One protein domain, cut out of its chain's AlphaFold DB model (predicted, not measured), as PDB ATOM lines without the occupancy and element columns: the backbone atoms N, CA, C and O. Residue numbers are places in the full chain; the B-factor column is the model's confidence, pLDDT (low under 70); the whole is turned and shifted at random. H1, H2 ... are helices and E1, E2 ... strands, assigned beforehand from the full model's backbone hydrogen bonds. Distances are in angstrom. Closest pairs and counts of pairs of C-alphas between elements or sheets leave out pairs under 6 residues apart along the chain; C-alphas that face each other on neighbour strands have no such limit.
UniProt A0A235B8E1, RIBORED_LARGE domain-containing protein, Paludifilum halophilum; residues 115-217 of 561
ATOM      1  N   PHE A 115       2.019 -28.904 -20.734       96.62
ATOM      2  CA  PHE A 115       1.428 -27.586 -20.915       96.62
ATOM      3  C   PHE A 115       2.189 -26.847 -22.015       96.62
ATOM      4  O   PHE A 115       3.358 -26.499 -21.836       96.62
ATOM      5  N   LEU A 116       1.539 -26.658 -23.164       96.62
ATOM      6  CA  LEU A 116       2.063 -25.869 -24.277       96.62
ATOM      7  C   LEU A 116       1.590 -24.424 -24.128       96.62
ATOM      8  O   LEU A 116       0.397 -24.197 -23.929       96.62
ATOM      9  N   PHE A 117       2.510 -23.469 -24.227       96.88
ATOM     10  CA  PHE A 117       2.219 -22.043 -24.072       96.88
ATOM     11  C   PHE A 117       3.028 -21.199 -25.058       96.88
ATOM     12  O   PHE A 117       4.071 -21.639 -25.545       96.88
ATOM     13  N   ASP A 118       2.540 -19.997 -25.353       96.00
ATOM     14  CA  ASP A 118       3.152 -19.097 -26.330       96.00
ATOM     15  C   ASP A 118       4.503 -18.549 -25.843       96.00
ATOM     16  O   ASP A 118       4.764 -18.423 -24.645       96.00
ATOM     17  N   ALA A 119       5.393 -18.226 -26.783       94.38
ATOM     18  CA  ALA A 119       6.762 -17.795 -26.484       94.38
ATOM     19  C   ALA A 119       6.864 -16.482 -25.694       94.38
ATOM     20  O   ALA A 119       7.875 -16.251 -25.030       94.38
ATOM     21  N   ASP A 120       5.837 -15.642 -25.758       93.94
ATOM     22  CA  ASP A 120       5.736 -14.371 -25.047       93.94
ATOM     23  C   ASP A 120       4.971 -14.471 -23.713       93.94
ATOM     24  O   ASP A 120       4.912 -13.489 -22.967       93.94
ATOM     25  N   ASP A 121       4.458 -15.653 -23.340       95.69
ATOM     26  CA  ASP A 121       3.889 -15.889 -22.011       95.69
ATOM     27  C   ASP A 121       4.978 -16.232 -20.981       95.69
ATOM     28  O   ASP A 121       5.236 -17.386 -20.612       95.69
ATOM     29  N   TYR A 122       5.614 -15.179 -20.477       95.25
ATOM     30  CA  TYR A 122       6.664 -15.289 -19.471       95.25
ATOM     31  C   TYR A 122       6.160 -15.811 -18.112       95.25
ATOM     32  O   TYR A 122       6.933 -16.422 -17.376       95.25
ATOM     33  N   GLU A 123       4.884 -15.632 -17.753       95.06
ATOM     34  CA  GLU A 123       4.370 -16.190 -16.490       95.06
ATOM     35  C   GLU A 123       4.373 -17.722 -16.539       95.06
ATOM     36  O   GLU A 123       4.848 -18.365 -15.597       95.06
ATOM     37  N   SER A 124       3.939 -18.302 -17.663       96.31
ATOM     38  CA  SER A 124       4.007 -19.747 -17.905       96.31
ATOM     39  C   SER A 124       5.446 -20.247 -18.073       96.31
ATOM     40  O   SER A 124       5.802 -21.290 -17.511       96.31
ATOM     41  N   MET A 125       6.311 -19.476 -18.745       96.25
ATOM     42  CA  MET A 125       7.730 -19.814 -18.935       96.25
ATOM     43  C   MET A 125       8.478 -20.002 -17.609       96.25
ATOM     44  O   MET A 125       9.221 -20.969 -17.439       96.25
ATOM     45  N   PHE A 126       8.250 -19.107 -16.642       95.50
ATOM     46  CA  PHE A 126       8.894 -19.139 -15.323       95.50
ATOM     47  C   PHE A 126       8.027 -19.801 -14.236       95.50
ATOM     48  O   PHE A 126       8.383 -19.779 -13.051       95.50
ATOM     49  N   ALA A 127       6.910 -20.438 -14.607       95.12
ATOM     50  CA  ALA A 127       5.948 -21.020 -13.668       95.12
ATOM     51  C   ALA A 127       6.588 -22.025 -12.701       95.12
ATOM     52  O   ALA A 127       6.252 -22.037 -11.513       95.12
ATOM     53  N   LYS A 128       7.539 -22.824 -13.210       93.56
ATOM     54  CA  LYS A 128       8.277 -23.860 -12.470       93.56
ATOM     55  C   LYS A 128       9.659 -23.409 -11.982       93.56
ATOM     56  O   LYS A 128      10.303 -24.143 -11.242       93.56
ATOM     57  N   TYR A 129      10.121 -22.211 -12.336       93.50
ATOM     58  CA  TYR A 129      11.445 -21.743 -11.924       93.50
ATOM     59  C   TYR A 129      11.527 -21.602 -10.394       93.50
ATOM     60  O   TYR A 129      10.724 -20.878  -9.798       93.50
ATOM     61  N   GLY A 130      12.482 -22.292  -9.760       90.62
ATOM     62  CA  GLY A 130      12.715 -22.247  -8.313       90.62
ATOM     63  C   GLY A 130      11.764 -23.091  -7.449       90.62
ATOM     64  O   GLY A 130      11.859 -23.018  -6.224       90.62
ATOM     65  N   ILE A 131      10.871 -23.910  -8.028       90.44
ATOM     66  CA  ILE A 131       9.970 -24.802  -7.250       90.44
ATOM     67  C   ILE A 131      10.700 -25.970  -6.568       90.44
ATOM     68  O   ILE A 131      10.125 -26.658  -5.720       90.44
ATOM     69  N   ASN A 132      11.939 -26.236  -6.988       86.00
ATOM     70  CA  ASN A 132      12.837 -27.229  -6.396       86.00
ATOM     71  C   ASN A 132      13.945 -26.568  -5.560       86.00
ATOM     72  O   ASN A 132      14.863 -27.250  -5.107       86.00
ATOM     73  N   GLY A 133      13.853 -25.251  -5.353       89.06
ATOM     74  CA  GLY A 133      14.910 -24.424  -4.788       89.06
ATOM     75  C   GLY A 133      15.953 -24.001  -5.819       89.06
ATOM     76  O   GLY A 133      16.193 -24.676  -6.813       89.06
ATOM     77  N   VAL A 134      16.584 -22.856  -5.563       89.62
ATOM     78  CA  VAL A 134      17.695 -22.339  -6.370       89.62
ATOM     79  C   VAL A 134      18.995 -22.623  -5.631       89.62
ATOM     80  O   VAL A 134      19.254 -22.032  -4.580       89.62
ATOM     81  N   TRP A 135      19.796 -23.535  -6.175       89.62
ATOM     82  CA  TRP A 135      20.998 -24.066  -5.518       89.62
ATOM     83  C   TRP A 135      22.310 -23.470  -6.038       89.62
ATOM     84  O   TRP A 135      23.367 -23.738  -5.475       89.62
ATOM     85  N   ASP A 136      22.251 -22.651  -7.087       90.88
ATOM     86  CA  ASP A 136      23.412 -21.998  -7.688       90.88
ATOM     87  C   ASP A 136      23.115 -20.507  -7.908       90.88
ATOM     88  O   ASP A 136      22.298 -20.117  -8.745       90.88
ATOM     89  N   GLU A 137      23.767 -19.662  -7.105       93.81
ATOM     90  CA  GLU A 137      23.603 -18.208  -7.152       93.81
ATOM     91  C   GLU A 137      24.163 -17.594  -8.443       93.81
ATOM     92  O   GLU A 137      23.602 -16.625  -8.961       93.81
ATOM     93  N   GLU A 138      25.270 -18.126  -8.965       94.19
ATOM     94  CA  GLU A 138      25.904 -17.607 -10.177       94.19
ATOM     95  C   GLU A 138      25.027 -17.907 -11.392       94.19
ATOM     96  O   GLU A 138      24.710 -17.007 -12.175       94.19
ATOM     97  N   GLN A 139      24.544 -19.147 -11.479       91.56
ATOM     98  CA  GLN A 139      23.606 -19.579 -12.507       91.56
ATOM     99  C   GLN A 139      22.304 -18.765 -12.455       91.56
ATOM    100  O   GLN A 139      21.824 -18.293 -13.486       91.56
ATOM    101  N   HIS A 140      21.758 -18.516 -11.261       95.19
ATOM    102  CA  HIS A 140      20.564 -17.686 -11.089       95.19
ATOM    103  C   HIS A 140      20.759 -16.248 -11.597       95.19
ATOM    104  O   HIS A 140      19.935 -15.732 -12.357       95.19
ATOM    105  N   LYS A 141      21.884 -15.608 -11.245       96.12
ATOM    106  CA  LYS A 141      22.240 -14.273 -11.758       96.12
ATOM    107  C   LYS A 141      22.397 -14.271 -13.276       96.12
ATOM    108  O   LYS A 141      22.001 -13.306 -13.928       96.12
ATOM    109  N   LYS A 142      22.948 -15.345 -13.841       96.06
ATOM    110  CA  LYS A 142      23.114 -15.505 -15.286       96.06
ATOM    111  C   LYS A 142      21.773 -15.621 -16.011       96.06
ATOM    112  O   LYS A 142      21.614 -14.984 -17.050       96.06
ATOM    113  N   VAL A 143      20.794 -16.338 -15.451       96.12
ATOM    114  CA  VAL A 143      19.418 -16.364 -15.983       96.12
ATOM    115  C   VAL A 143      18.822 -14.954 -15.995       96.12
ATOM    116  O   VAL A 143      18.356 -14.510 -17.040       96.12
ATOM    117  N   ILE A 144      18.914 -14.209 -14.886       97.06
ATOM    118  CA  ILE A 144      18.420 -12.819 -14.811       97.06
ATOM    119  C   ILE A 144      19.081 -11.926 -15.873       97.06
ATOM    120  O   ILE A 144      18.392 -11.182 -16.568       97.06
ATOM    121  N   ALA A 145      20.402 -12.017 -16.047       97.62
ATOM    122  CA  ALA A 145      21.117 -11.230 -17.052       97.62
ATOM    123  C   ALA A 145      20.688 -11.577 -18.492       97.62
ATOM    124  O   ALA A 145      20.590 -10.697 -19.350       97.62
ATOM    125  N   LYS A 146      20.398 -12.855 -18.768       96.88
ATOM    126  CA  LYS A 146      19.873 -13.290 -20.072       96.88
ATOM    127  C   LYS A 146      18.449 -12.821 -20.313       96.88
ATOM    128  O   LYS A 146      18.155 -12.429 -21.433       96.88
ATOM    129  N   MET A 147      17.603 -12.785 -19.285       97.62
ATOM    130  CA  MET A 147      16.274 -12.177 -19.392       97.62
ATOM    131  C   MET A 147      16.380 -10.710 -19.806       97.62
ATOM    132  O   MET A 147      15.751 -10.301 -20.773       97.62
ATOM    133  N   GLU A 148      17.240  -9.938 -19.134       97.25
ATOM    134  CA  GLU A 148      17.467  -8.525 -19.461       97.25
ATOM    135  C   GLU A 148      18.006  -8.343 -20.890       97.25
ATOM    136  O   GLU A 148      17.574  -7.436 -21.599       97.25
ATOM    137  N   THR A 149      18.898  -9.232 -21.337       97.19
ATOM    138  CA  THR A 149      19.449  -9.222 -22.705       97.19
ATOM    139  C   THR A 149      18.395  -9.568 -23.757       97.19
ATOM    140  O   THR A 149      18.354  -8.940 -24.810       97.19
ATOM    141  N   ALA A 150      17.524 -10.532 -23.461       96.31
ATOM    142  CA  ALA A 150      16.442 -10.976 -24.335       96.31
ATOM    143  C   ALA A 150      15.191 -10.076 -24.269       96.31
ATOM    144  O   ALA A 150      14.169 -10.402 -24.862       96.31
ATOM    145  N   GLY A 151      15.231  -8.968 -23.516       95.88
ATOM    146  CA  GLY A 151      14.082  -8.073 -23.349       95.88
ATOM    147  C   GLY A 151      12.930  -8.660 -22.522       95.88
ATOM    148  O   GLY A 151      11.828  -8.112 -22.529       95.88
ATOM    149  N   VAL A 152      13.173  -9.747 -21.788       96.75
ATOM    150  CA  VAL A 152      12.184 -10.422 -20.944       96.75
ATOM    151  C   VAL A 152      12.103  -9.730 -19.574       96.75
ATOM    152  O   VAL A 152      13.125  -9.589 -18.892       96.75
ATOM    153  N   PRO A 153      10.910  -9.309 -19.112       94.75
ATOM    154  CA  PRO A 153      10.759  -8.676 -17.807       94.75
ATOM    155  C   PRO A 153      11.164  -9.605 -16.659       94.75
ATOM    156  O   PRO A 153      10.652 -10.714 -16.528       94.75
ATOM    157  N   VAL A 154      12.043  -9.127 -15.775       96.38
ATOM    158  CA  VAL A 154      12.436  -9.862 -14.562       96.38
ATOM    159  C   VAL A 154      11.447  -9.548 -13.438       96.38
ATOM    160  O   VAL A 154      11.433  -8.407 -12.954       96.38
ATOM    161  N   PRO A 155      10.634 -10.517 -12.983       94.56
ATOM    162  CA  PRO A 155       9.642 -10.258 -11.954       94.56
ATOM    163  C   PRO A 155      10.307 -10.026 -10.593       94.56
ATOM    164  O   PRO A 155      11.372 -10.564 -10.284       94.56
ATOM    165  N   LYS A 156       9.650  -9.229  -9.744       94.19
ATOM    166  CA  LYS A 156      10.173  -8.845  -8.425       94.19
ATOM    167  C   LYS A 156      10.529 -10.061  -7.562       94.19
ATOM    168  O   LYS A 156      11.620 -10.101  -6.999       94.19
ATOM    169  N   TRP A 157       9.648 -11.063  -7.522       94.00
ATOM    170  CA  TRP A 157       9.853 -12.284  -6.738       94.00
ATOM    171  C   TRP A 157      11.130 -13.029  -7.132       94.00
ATOM    172  O   TRP A 157      11.745 -13.652  -6.279       94.00
ATOM    173  N   MET A 158      11.558 -12.946  -8.395       94.81
ATOM    174  CA  MET A 158      12.761 -13.630  -8.866       94.81
ATOM    175  C   MET A 158      14.030 -12.933  -8.378       94.81
ATOM    176  O   MET A 158      15.002 -13.605  -8.078       94.81
ATOM    177  N   ARG A 159      14.017 -11.601  -8.226       94.50
ATOM    178  CA  ARG A 159      15.142 -10.859  -7.627       94.50
ATOM    179  C   ARG A 159      15.234 -11.051  -6.112       94.50
ATOM    180  O   ARG A 159      16.308 -10.896  -5.541       94.50
ATOM    181  N   GLU A 160      14.105 -11.344  -5.474       94.00
ATOM    182  CA  GLU A 160      13.970 -11.490  -4.020       94.00
ATOM    183  C   GLU A 160      13.900 -12.959  -3.572       94.00
ATOM    184  O   GLU A 160      13.732 -13.230  -2.381       94.00
ATOM    185  N   ILE A 161      14.022 -13.910  -4.507       93.56
ATOM    186  CA  ILE A 161      13.889 -15.333  -4.207       93.56
ATOM    187  C   ILE A 161      14.969 -15.762  -3.215       93.56
ATOM    188  O   ILE A 161      16.152 -15.433  -3.342       93.56
ATOM    189  N   LYS A 162      14.556 -16.521  -2.203       93.25
ATOM    190  CA  LYS A 162      15.486 -17.067  -1.225       93.25
ATOM    191  C   LYS A 162      16.254 -18.234  -1.845       93.25
ATOM    192  O   LYS A 162      15.667 -19.242  -2.225       93.25
ATOM    193  N   LEU A 163      17.572 -18.086  -1.923       93.31
ATOM    194  CA  LEU A 163      18.479 -19.126  -2.407       93.31
ATOM    195  C   LEU A 163      18.670 -20.222  -1.353       93.31
ATOM    196  O   LEU A 163      18.495 -19.977  -0.156       93.31
ATOM    197  N   MET A 164      19.080 -21.412  -1.798       91.19
ATOM    198  CA  MET A 164      19.352 -22.579  -0.945       91.19
ATOM    199  C   MET A 164      18.151 -22.999  -0.082       91.19
ATOM    200  O   MET A 164      18.311 -23.478   1.043       91.19
ATOM    201  N   ASP A 165      16.937 -22.788  -0.594       89.88
ATOM    202  CA  ASP A 165      15.689 -23.139   0.076       89.88
ATOM    203  C   ASP A 165      14.835 -24.026  -0.848       89.88
ATOM    204  O   ASP A 165      14.369 -23.540  -1.883       89.88
ATOM    205  N   PRO A 166      14.598 -25.308  -0.501       84.75
ATOM    206  CA  PRO A 166      13.801 -26.218  -1.328       84.75
ATOM    207  C   PRO A 166      12.327 -25.797  -1.428       84.75
ATOM    208  O   PRO A 166      11.609 -26.290  -2.295       84.75
ATOM    209  N   ASN A 167      11.877 -24.888  -0.557       86.44
ATOM    210  CA  ASN A 167      10.521 -24.353  -0.513       86.44
ATOM    211  C   ASN A 167      10.488 -22.848  -0.821       86.44
ATOM    212  O   ASN A 167       9.543 -22.163  -0.428       86.44
ATOM    213  N   ALA A 168      11.485 -22.326  -1.550       87.56
ATOM    214  CA  ALA A 168      11.519 -20.928  -1.991       87.56
ATOM    215  C   ALA A 168      10.238 -20.505  -2.736       87.56
ATOM    216  O   ALA A 168       9.813 -19.353  -2.641       87.56
ATOM    217  N   ARG A 169       9.609 -21.446  -3.454       91.50
ATOM    218  CA  ARG A 169       8.285 -21.297  -4.066       91.50
ATOM    219  C   ARG A 169       7.435 -22.547  -3.799       91.50
ATOM    220  O   ARG A 169       7.594 -23.535  -4.516       91.50
ATOM    221  N   PRO A 170       6.525 -22.529  -2.809       90.25
ATOM    222  CA  PRO A 170       5.720 -23.691  -2.418       90.25
ATOM    223  C   PRO A 170       4.540 -23.942  -3.382       90.25
ATOM    224  O   PRO A 170       3.392 -24.069  -2.974       90.25
ATOM    225  N   LEU A 171       4.819 -24.004  -4.686       91.81
ATOM    226  CA  LEU A 171       3.841 -24.171  -5.770       91.81
ATOM    227  C   LEU A 171       3.889 -25.609  -6.297       91.81
ATOM    228  O   LEU A 171       4.160 -25.867  -7.470       91.81
ATOM    229  N   HIS A 172       3.716 -26.569  -5.386       87.31
ATOM    230  CA  HIS A 172       3.994 -27.983  -5.649       87.31
ATOM    231  C   HIS A 172       3.063 -28.618  -6.688       87.31
ATOM    232  O   HIS A 172       3.479 -29.559  -7.364       87.31
ATOM    233  N   HIS A 173       1.843 -28.099  -6.860       90.00
ATOM    234  CA  HIS A 173       0.900 -28.584  -7.871       90.00
ATOM    235  C   HIS A 173       1.447 -28.414  -9.295       90.00
ATOM    236  O   HIS A 173       1.227 -29.293 -10.117       90.00
ATOM    237  N   ARG A 174       2.268 -27.387  -9.574       93.31
ATOM    238  CA  ARG A 174       2.909 -27.162 -10.894       93.31
ATOM    239  C   ARG A 174       3.897 -28.255 -11.318       93.31
ATOM    240  O   ARG A 174       4.448 -28.203 -12.414       93.31
ATOM    241  N   ARG A 175       4.156 -29.247 -10.461       89.00
ATOM    242  CA  ARG A 175       4.914 -30.457 -10.814       89.00
ATOM    243  C   ARG A 175       4.082 -31.450 -11.625       89.00
ATOM    244  O   ARG A 175       4.642 -32.450 -12.068       89.00
ATOM    245  N   MET A 176       2.772 -31.223 -11.780       90.06
ATOM    246  CA  MET A 176       1.902 -32.165 -12.476       90.06
ATOM    247  C   MET A 176       2.014 -32.105 -14.005       90.06
ATOM    248  O   MET A 176       1.584 -33.043 -14.669       90.06
ATOM    249  N   SER A 177       2.666 -31.089 -14.568       92.56
ATOM    250  CA  SER A 177       2.933 -30.971 -15.999       92.56
ATOM    251  C   SER A 177       4.412 -30.731 -16.286       92.56
ATOM    252  O   SER A 177       5.134 -30.093 -15.510       92.56
ATOM    253  N   ASN A 178       4.864 -31.206 -17.445       92.69
ATOM    254  CA  ASN A 178       6.044 -30.638 -18.094       92.69
ATOM    255  C   ASN A 178       5.599 -29.453 -18.949       92.69
ATOM    256  O   ASN A 178       4.572 -29.528 -19.622       92.69
ATOM    257  N   ASN A 179       6.339 -28.356 -18.906       95.56
ATOM    258  CA  ASN A 179       5.947 -27.123 -19.575       95.56
ATOM    259  C   ASN A 179       6.849 -26.917 -20.783       95.56
ATOM    260  O   ASN A 179       8.071 -26.968 -20.646       95.56
ATOM    261  N   SER A 180       6.258 -26.644 -21.944       97.06
ATOM    262  CA  SER A 180       7.020 -26.407 -23.165       97.06
ATOM    263  C   SER A 180       6.549 -25.168 -23.908       97.06
ATOM    264  O   SER A 180       5.359 -25.003 -24.170       97.06
ATOM    265  N   VAL A 181       7.509 -24.338 -24.310       97.81
ATOM    266  CA  VAL A 181       7.262 -23.187 -25.180       97.81
ATOM    267  C   VAL A 181       6.877 -23.679 -26.575       97.81
ATOM    268  O   VAL A 181       7.583 -24.491 -27.172       97.81
ATOM    269  N   ALA A 182       5.772 -23.184 -27.113       97.44
ATOM    270  CA  ALA A 182       5.283 -23.502 -28.443       97.44
ATOM    271  C   ALA A 182       5.692 -22.401 -29.433       97.44
ATOM    272  O   ALA A 182       5.014 -21.390 -29.592       97.44
ATOM    273  N   PHE A 183       6.817 -22.593 -30.114       98.00
ATOM    274  CA  PHE A 183       7.304 -21.646 -31.110       98.00
ATOM    275  C   PHE A 183       6.558 -21.801 -32.438       98.00
ATOM    276  O   PHE A 183       6.555 -22.877 -33.041       98.00
ATOM    277  N   THR A 184       5.964 -20.708 -32.916       96.81
ATOM    278  CA  THR A 184       5.275 -20.623 -34.217       96.81
ATOM    279  C   THR A 184       6.193 -20.207 -35.372       96.81
ATOM    280  O   THR A 184       5.776 -20.176 -36.530       96.81
ATOM    281  N   GLU A 185       7.437 -19.860 -35.054       95.88
ATOM    282  CA  GLU A 185       8.530 -19.551 -35.975       95.88
ATOM    283  C   GLU A 185       9.871 -19.676 -35.242       95.88
ATOM    284  O   GLU A 185       9.907 -19.913 -34.032       95.88
ATOM    285  N   LYS A 186      10.986 -19.535 -35.961       97.50
ATOM    286  CA  LYS A 186      12.313 -19.549 -35.337       97.50
ATOM    287  C   LYS A 186      12.444 -18.388 -34.339       97.50
ATOM    288  O   LYS A 186      12.289 -17.246 -34.769       97.50
ATOM    289  N   PRO A 187      12.755 -18.645 -33.053       96.69
ATOM    290  CA  PRO A 187      12.894 -17.575 -32.071       96.69
ATOM    291  C   PRO A 187      14.107 -16.692 -32.352       96.69
ATOM    292  O   PRO A 187      15.008 -17.062 -33.107       96.69
ATOM    293  N   GLU A 188      14.175 -15.550 -31.672       96.62
ATOM    294  CA  GLU A 188      15.426 -14.803 -31.542       96.62
ATOM    295  C   GLU A 188      16.472 -15.628 -30.775       96.62
ATOM    296  O   GLU A 188      16.141 -16.478 -29.936       96.62
ATOM    297  N   ARG A 189      17.760 -15.398 -31.062       96.56
ATOM    298  CA  ARG A 189      18.844 -16.212 -30.488       96.56
ATOM    299  C   ARG A 189      18.912 -16.041 -28.975       96.56
ATOM    300  O   ARG A 189      19.170 -17.003 -28.262       96.56
ATOM    301  N   GLU A 190      18.640 -14.836 -28.499       97.12
ATOM    302  CA  GLU A 190      18.646 -14.438 -27.098       97.12
ATOM    303  C   GLU A 190      17.565 -15.182 -26.297       97.12
ATOM    304  O   GLU A 190      17.841 -15.660 -25.197       97.12
ATOM    305  N   ILE A 191      16.369 -15.363 -26.871       97.19
ATOM    306  CA  ILE A 191      15.281 -16.146 -26.260       97.19
ATOM    307  C   ILE A 191      15.656 -17.626 -26.188       97.19
ATOM    308  O   ILE A 191      15.502 -18.254 -25.138       97.19
ATOM    309  N   LEU A 192      16.205 -18.189 -27.271       96.81
ATOM    310  CA  LEU A 192      16.666 -19.579 -27.263       96.81
ATOM    311  C   LEU A 192      17.759 -19.787 -26.201       96.81
ATOM    312  O   LEU A 192      17.697 -20.729 -25.414       96.81
ATOM    313  N   ASN A 193      18.718 -18.866 -26.129       96.44
ATOM    314  CA  ASN A 193      19.820 -18.898 -25.173       96.44
ATOM    315  C   ASN A 193      19.358 -18.775 -23.711       96.44
ATOM    316  O   ASN A 193      19.949 -19.395 -22.823       96.44
ATOM    317  N   LEU A 194      18.295 -18.007 -23.449       96.81
ATOM    318  CA  LEU A 194      17.643 -17.941 -22.141       96.81
ATOM    319  C   LEU A 194      17.022 -19.292 -21.757       96.81
ATOM    320  O   LEU A 194      17.274 -19.781 -20.657       96.81
ATOM    321  N   ILE A 195      16.268 -19.920 -22.663       96.50
ATOM    322  CA  ILE A 195      15.616 -21.214 -22.401       96.50
ATOM    323  C   ILE A 195      16.656 -22.309 -22.140       96.50
ATOM    324  O   ILE A 195      16.522 -23.061 -21.176       96.50
ATOM    325  N   PHE A 196      17.735 -22.373 -22.928       96.31
ATOM    326  CA  PHE A 196      18.834 -23.315 -22.679       96.31
ATOM    327  C   PHE A 196      19.514 -23.082 -21.321       96.31
ATOM    328  O   PHE A 196      19.847 -24.046 -20.630       96.31
ATOM    329  N   GLU A 197      19.668 -21.827 -20.890       95.06
ATOM    330  CA  GLU A 197      20.215 -21.515 -19.565       95.06
ATOM    331  C   GLU A 197      19.296 -21.973 -18.421       95.06
ATOM    332  O   GLU A 197      19.783 -22.462 -17.399       95.06
ATOM    333  N   MET A 198      17.977 -21.844 -18.595       93.81
ATOM    334  CA  MET A 198      16.983 -22.338 -17.637       93.81
ATOM    335  C   MET A 198      16.968 -23.870 -17.581       93.81
ATOM    336  O   MET A 198      17.057 -24.441 -16.493       93.81
ATOM    337  N   MET A 199      16.950 -24.543 -18.738       92.62
ATOM    338  CA  MET A 199      16.997 -26.008 -18.822       92.62
ATOM    339  C   MET A 199      18.272 -26.587 -18.205       92.62
ATOM    340  O   MET A 199      18.221 -27.633 -17.564       92.62
ATOM    341  N   ARG A 200      19.412 -25.902 -18.339       90.12
ATOM    342  CA  ARG A 200      20.663 -26.308 -17.684       90.12
ATOM    343  C   ARG A 200      20.533 -26.391 -16.161       90.12
ATOM    344  O   ARG A 200      21.229 -27.191 -15.541       90.12
ATOM    345  N   MET A 201      19.669 -25.569 -15.572       83.12
ATOM    346  CA  MET A 201      19.464 -25.485 -14.128       83.12
ATOM    347  C   MET A 201      18.328 -26.395 -13.637       83.12
ATOM    348  O   MET A 201      18.494 -27.077 -12.632       83.12
ATOM    349  N   GLU A 202      17.188 -26.409 -14.333       81.75
ATOM    350  CA  GLU A 202      15.940 -27.040 -13.857       81.75
ATOM    351  C   GLU A 202      15.411 -28.148 -14.788       81.75
ATOM    352  O   GLU A 202      14.427 -28.811 -14.464       81.75
ATOM    353  N   GLY A 203      16.022 -28.348 -15.961       85.75
ATOM    354  CA  GLY A 203      15.538 -29.260 -17.010       85.75
ATOM    355  C   GLY A 203      14.320 -28.754 -17.794       85.75
ATOM    356  O   GLY A 203      13.866 -29.433 -18.709       85.75
ATOM    357  N   GLU A 204      13.794 -27.575 -17.456       88.25
ATOM    358  CA  GLU A 204      12.541 -27.008 -17.967       88.25
ATOM    359  C   GLU A 204      12.672 -25.473 -18.147       88.25
ATOM    360  O   GLU A 204      13.519 -24.858 -17.487       88.25
ATOM    361  N   PRO A 205      11.821 -24.824 -18.967       94.75
ATOM    362  CA  PRO A 205      10.814 -25.425 -19.843       94.75
ATOM    363  C   PRO A 205      11.447 -26.096 -21.068       94.75
ATOM    364  O   PRO A 205      12.509 -25.691 -21.534       94.75
ATOM    365  N   GLY A 206      10.766 -27.105 -21.609       95.94
ATOM    366  CA  GLY A 206      11.053 -27.607 -22.949       95.94
ATOM    367  C   GLY A 206      10.596 -26.619 -24.025       95.94
ATOM    368  O   GLY A 206      10.071 -25.540 -23.739       95.94
ATOM    369  N   PHE A 207      10.748 -26.989 -25.292       97.25
ATOM    370  CA  PHE A 207      10.162 -26.222 -26.388       97.25
ATOM    371  C   PHE A 207       9.858 -27.087 -27.608       97.25
ATOM    372  O   PHE A 207      10.401 -28.178 -27.793       97.25
ATOM    373  N   VAL A 208       8.958 -26.574 -28.440       97.50
ATOM    374  CA  VAL A 208       8.392 -27.246 -29.603       97.50
ATOM    375  C   VAL A 208       8.361 -26.269 -30.770       97.50
ATOM    376  O   VAL A 208       7.955 -25.124 -30.610       97.50
ATOM    377  N   ASN A 209       8.739 -26.734 -31.955       98.12
ATOM    378  CA  ASN A 209       8.548 -26.027 -33.214       98.12
ATOM    379  C   ASN A 209       7.190 -26.430 -33.821       98.12
ATOM    380  O   ASN A 209       7.072 -27.448 -34.517       98.12
ATOM    381  N   LEU A 210       6.142 -25.651 -33.532       97.56
ATOM    382  CA  LEU A 210       4.801 -25.877 -34.080       97.56
ATOM    383  C   LEU A 210       4.749 -25.666 -35.596       97.56
ATOM    384  O   LEU A 210       3.919 -26.287 -36.267       97.56
ATOM    385  N   GLU A 211       5.636 -24.838 -36.150       97.56
ATOM    386  CA  GLU A 211       5.710 -24.611 -37.590       97.56
ATOM    387  C   GLU A 211       6.129 -25.894 -38.320       97.56
ATOM    388  O   GLU A 211       5.451 -26.321 -39.258       97.56
ATOM    389  N   GLU A 212       7.185 -26.574 -37.865       97.62
ATOM    390  CA  GLU A 212       7.616 -27.845 -38.464       97.62
ATOM    391  C   GLU A 212       6.605 -28.977 -38.213       97.62
ATOM    392  O   GLU A 212       6.336 -29.779 -39.112       97.62
ATOM    393  N   LEU A 213       5.944 -29.027 -37.050       97.19
ATOM    394  CA  LEU A 213       4.839 -29.976 -36.827       97.19
ATOM    395  C   LEU A 213       3.651 -29.721 -37.766       97.19
ATOM    396  O   LEU A 213       3.045 -30.672 -38.275       97.19
ATOM    397  N   SER A 214       3.349 -28.455 -38.052       97.62
ATOM    398  CA  SER A 214       2.327 -28.069 -39.029       97.62
ATOM    399  C   SER A 214       2.729 -28.488 -40.435       97.62
ATOM    400  O   SER A 214       1.937 -29.132 -41.126       97.62
ATOM    401  N   ARG A 215       3.980 -28.229 -40.845       97.56
ATOM    402  CA  ARG A 215       4.523 -28.704 -42.129       97.56
ATOM    403  C   ARG A 215       4.411 -30.220 -42.246       97.56
ATOM    404  O   ARG A 215       4.002 -30.711 -43.292       97.56
ATOM    405  N   ARG A 216       4.702 -30.975 -41.184       96.94
ATOM    406  CA  ARG A 216       4.558 -32.443 -41.157       96.94
ATOM    407  C   ARG A 216       3.124 -32.896 -41.405       96.94
ATOM    408  O   ARG A 216       2.900 -33.723 -42.290       96.94
ATOM    409  N   ARG A 217       2.148 -32.320 -40.700       97.31
ATOM    410  CA  ARG A 217       0.726 -32.635 -40.924       97.31
ATOM    411  C   ARG A 217       0.263 -32.258 -42.329       97.31
ATOM    412  O   ARG A 217      -0.400 -33.062 -42.977       97.31
TER     413      ARG A 217
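What this domain is: This is residues 115 to 217 of the 561 residues of the protein "RIBORED_LARGE domain-containing protein" of Paludifilum halophilum (UniProt A0A235B8E1). What would one see first? A small parallel sheet of three strands, E1, E2 and E3, has the short helix H1 packed on it, while the longer H5 meets it at its E3 side and is paired in turn with H2, which runs the opposite way. H6 makes one far end beyond E3, and the loop of residues 160 to 171 lies toward the other. What is it made of? The printed part has 103 residues with six named helices and three named strands, in the order E1 H1 H2 H3 H4 E2 H5 E3 H6, of mixed class. How large is it? It is compact, with a radius of gyration of the C-alphas of 13.9 A and spans of 45 by 31 by 20 A.

Where its parts are: Where does the first half run? E1 is residues 115 to 118, with C-alpha 115 at (1.428, -27.586, -20.915). H1 is residues 122 to 125, H2 137 to 149, 18.4 A long, and H3 156 to 159. Where does the rest run? H4 is residues 172 to 176, E2 177 to 183, 18.3 A long, and H5 189 to 202, 20.1 A long. E3 is residues 206 to 209 and H6 210 to 217, 10.4 A long, with C-alpha 217 at (0.726, -32.635, -40.924).

How they stand to each other: How is the sheet paired? E1 and E2 are parallel at 28 degrees, with N 182 and O 117 2.8 A apart, within hydrogen-bond range. E2 and E3 are parallel at 36 degrees, with N 183 and O 208 2.8 A apart, also within range. E1, H1 to H4, E2 and E2, H5, E3 are strand-helix-strand units, parallel neighbour strands with helices between, and the second has a right-handed crossover. Which helices are on the sheet? H1 is on it at a height of 8.3 A, only just over E1, with 3 of its C-alphas. H5 only grazes it with residues 192 to 199, and H6 with residues 210 to 212. How do the helices meet? H2 and H5 touch at a shallow tilt of 21 degrees, opposite ways, the closest C-alphas being those of Lys 146 and Leu 194, 5.6 A apart. H3 is near H2, with 6 pairs of C-alphas within 10 A, and H4 touches no helix; neither H3 nor H4 is on the sheet. What do the helix backbones show? Every O i to N i+4 pair is within hydrogen-bond range in H2 and H6, 9 of 10 in H5 and 0 of 1 in H4, which has 2 of 2 O i to N i+3 pairs within range; H1 and H3 are too short for an O i to N i+4 pair.

The domain as a whole: How far does it reach? The two C-alphas farthest apart are those of Met 164 and Arg 217, 45.2 A. Is it continuous? The printed part has no cut, and the links H1 to H2 and H3 to H4 are long. How sure is the model? The mean pLDDT of the printed part is 94.1, and no printed residue is under 70.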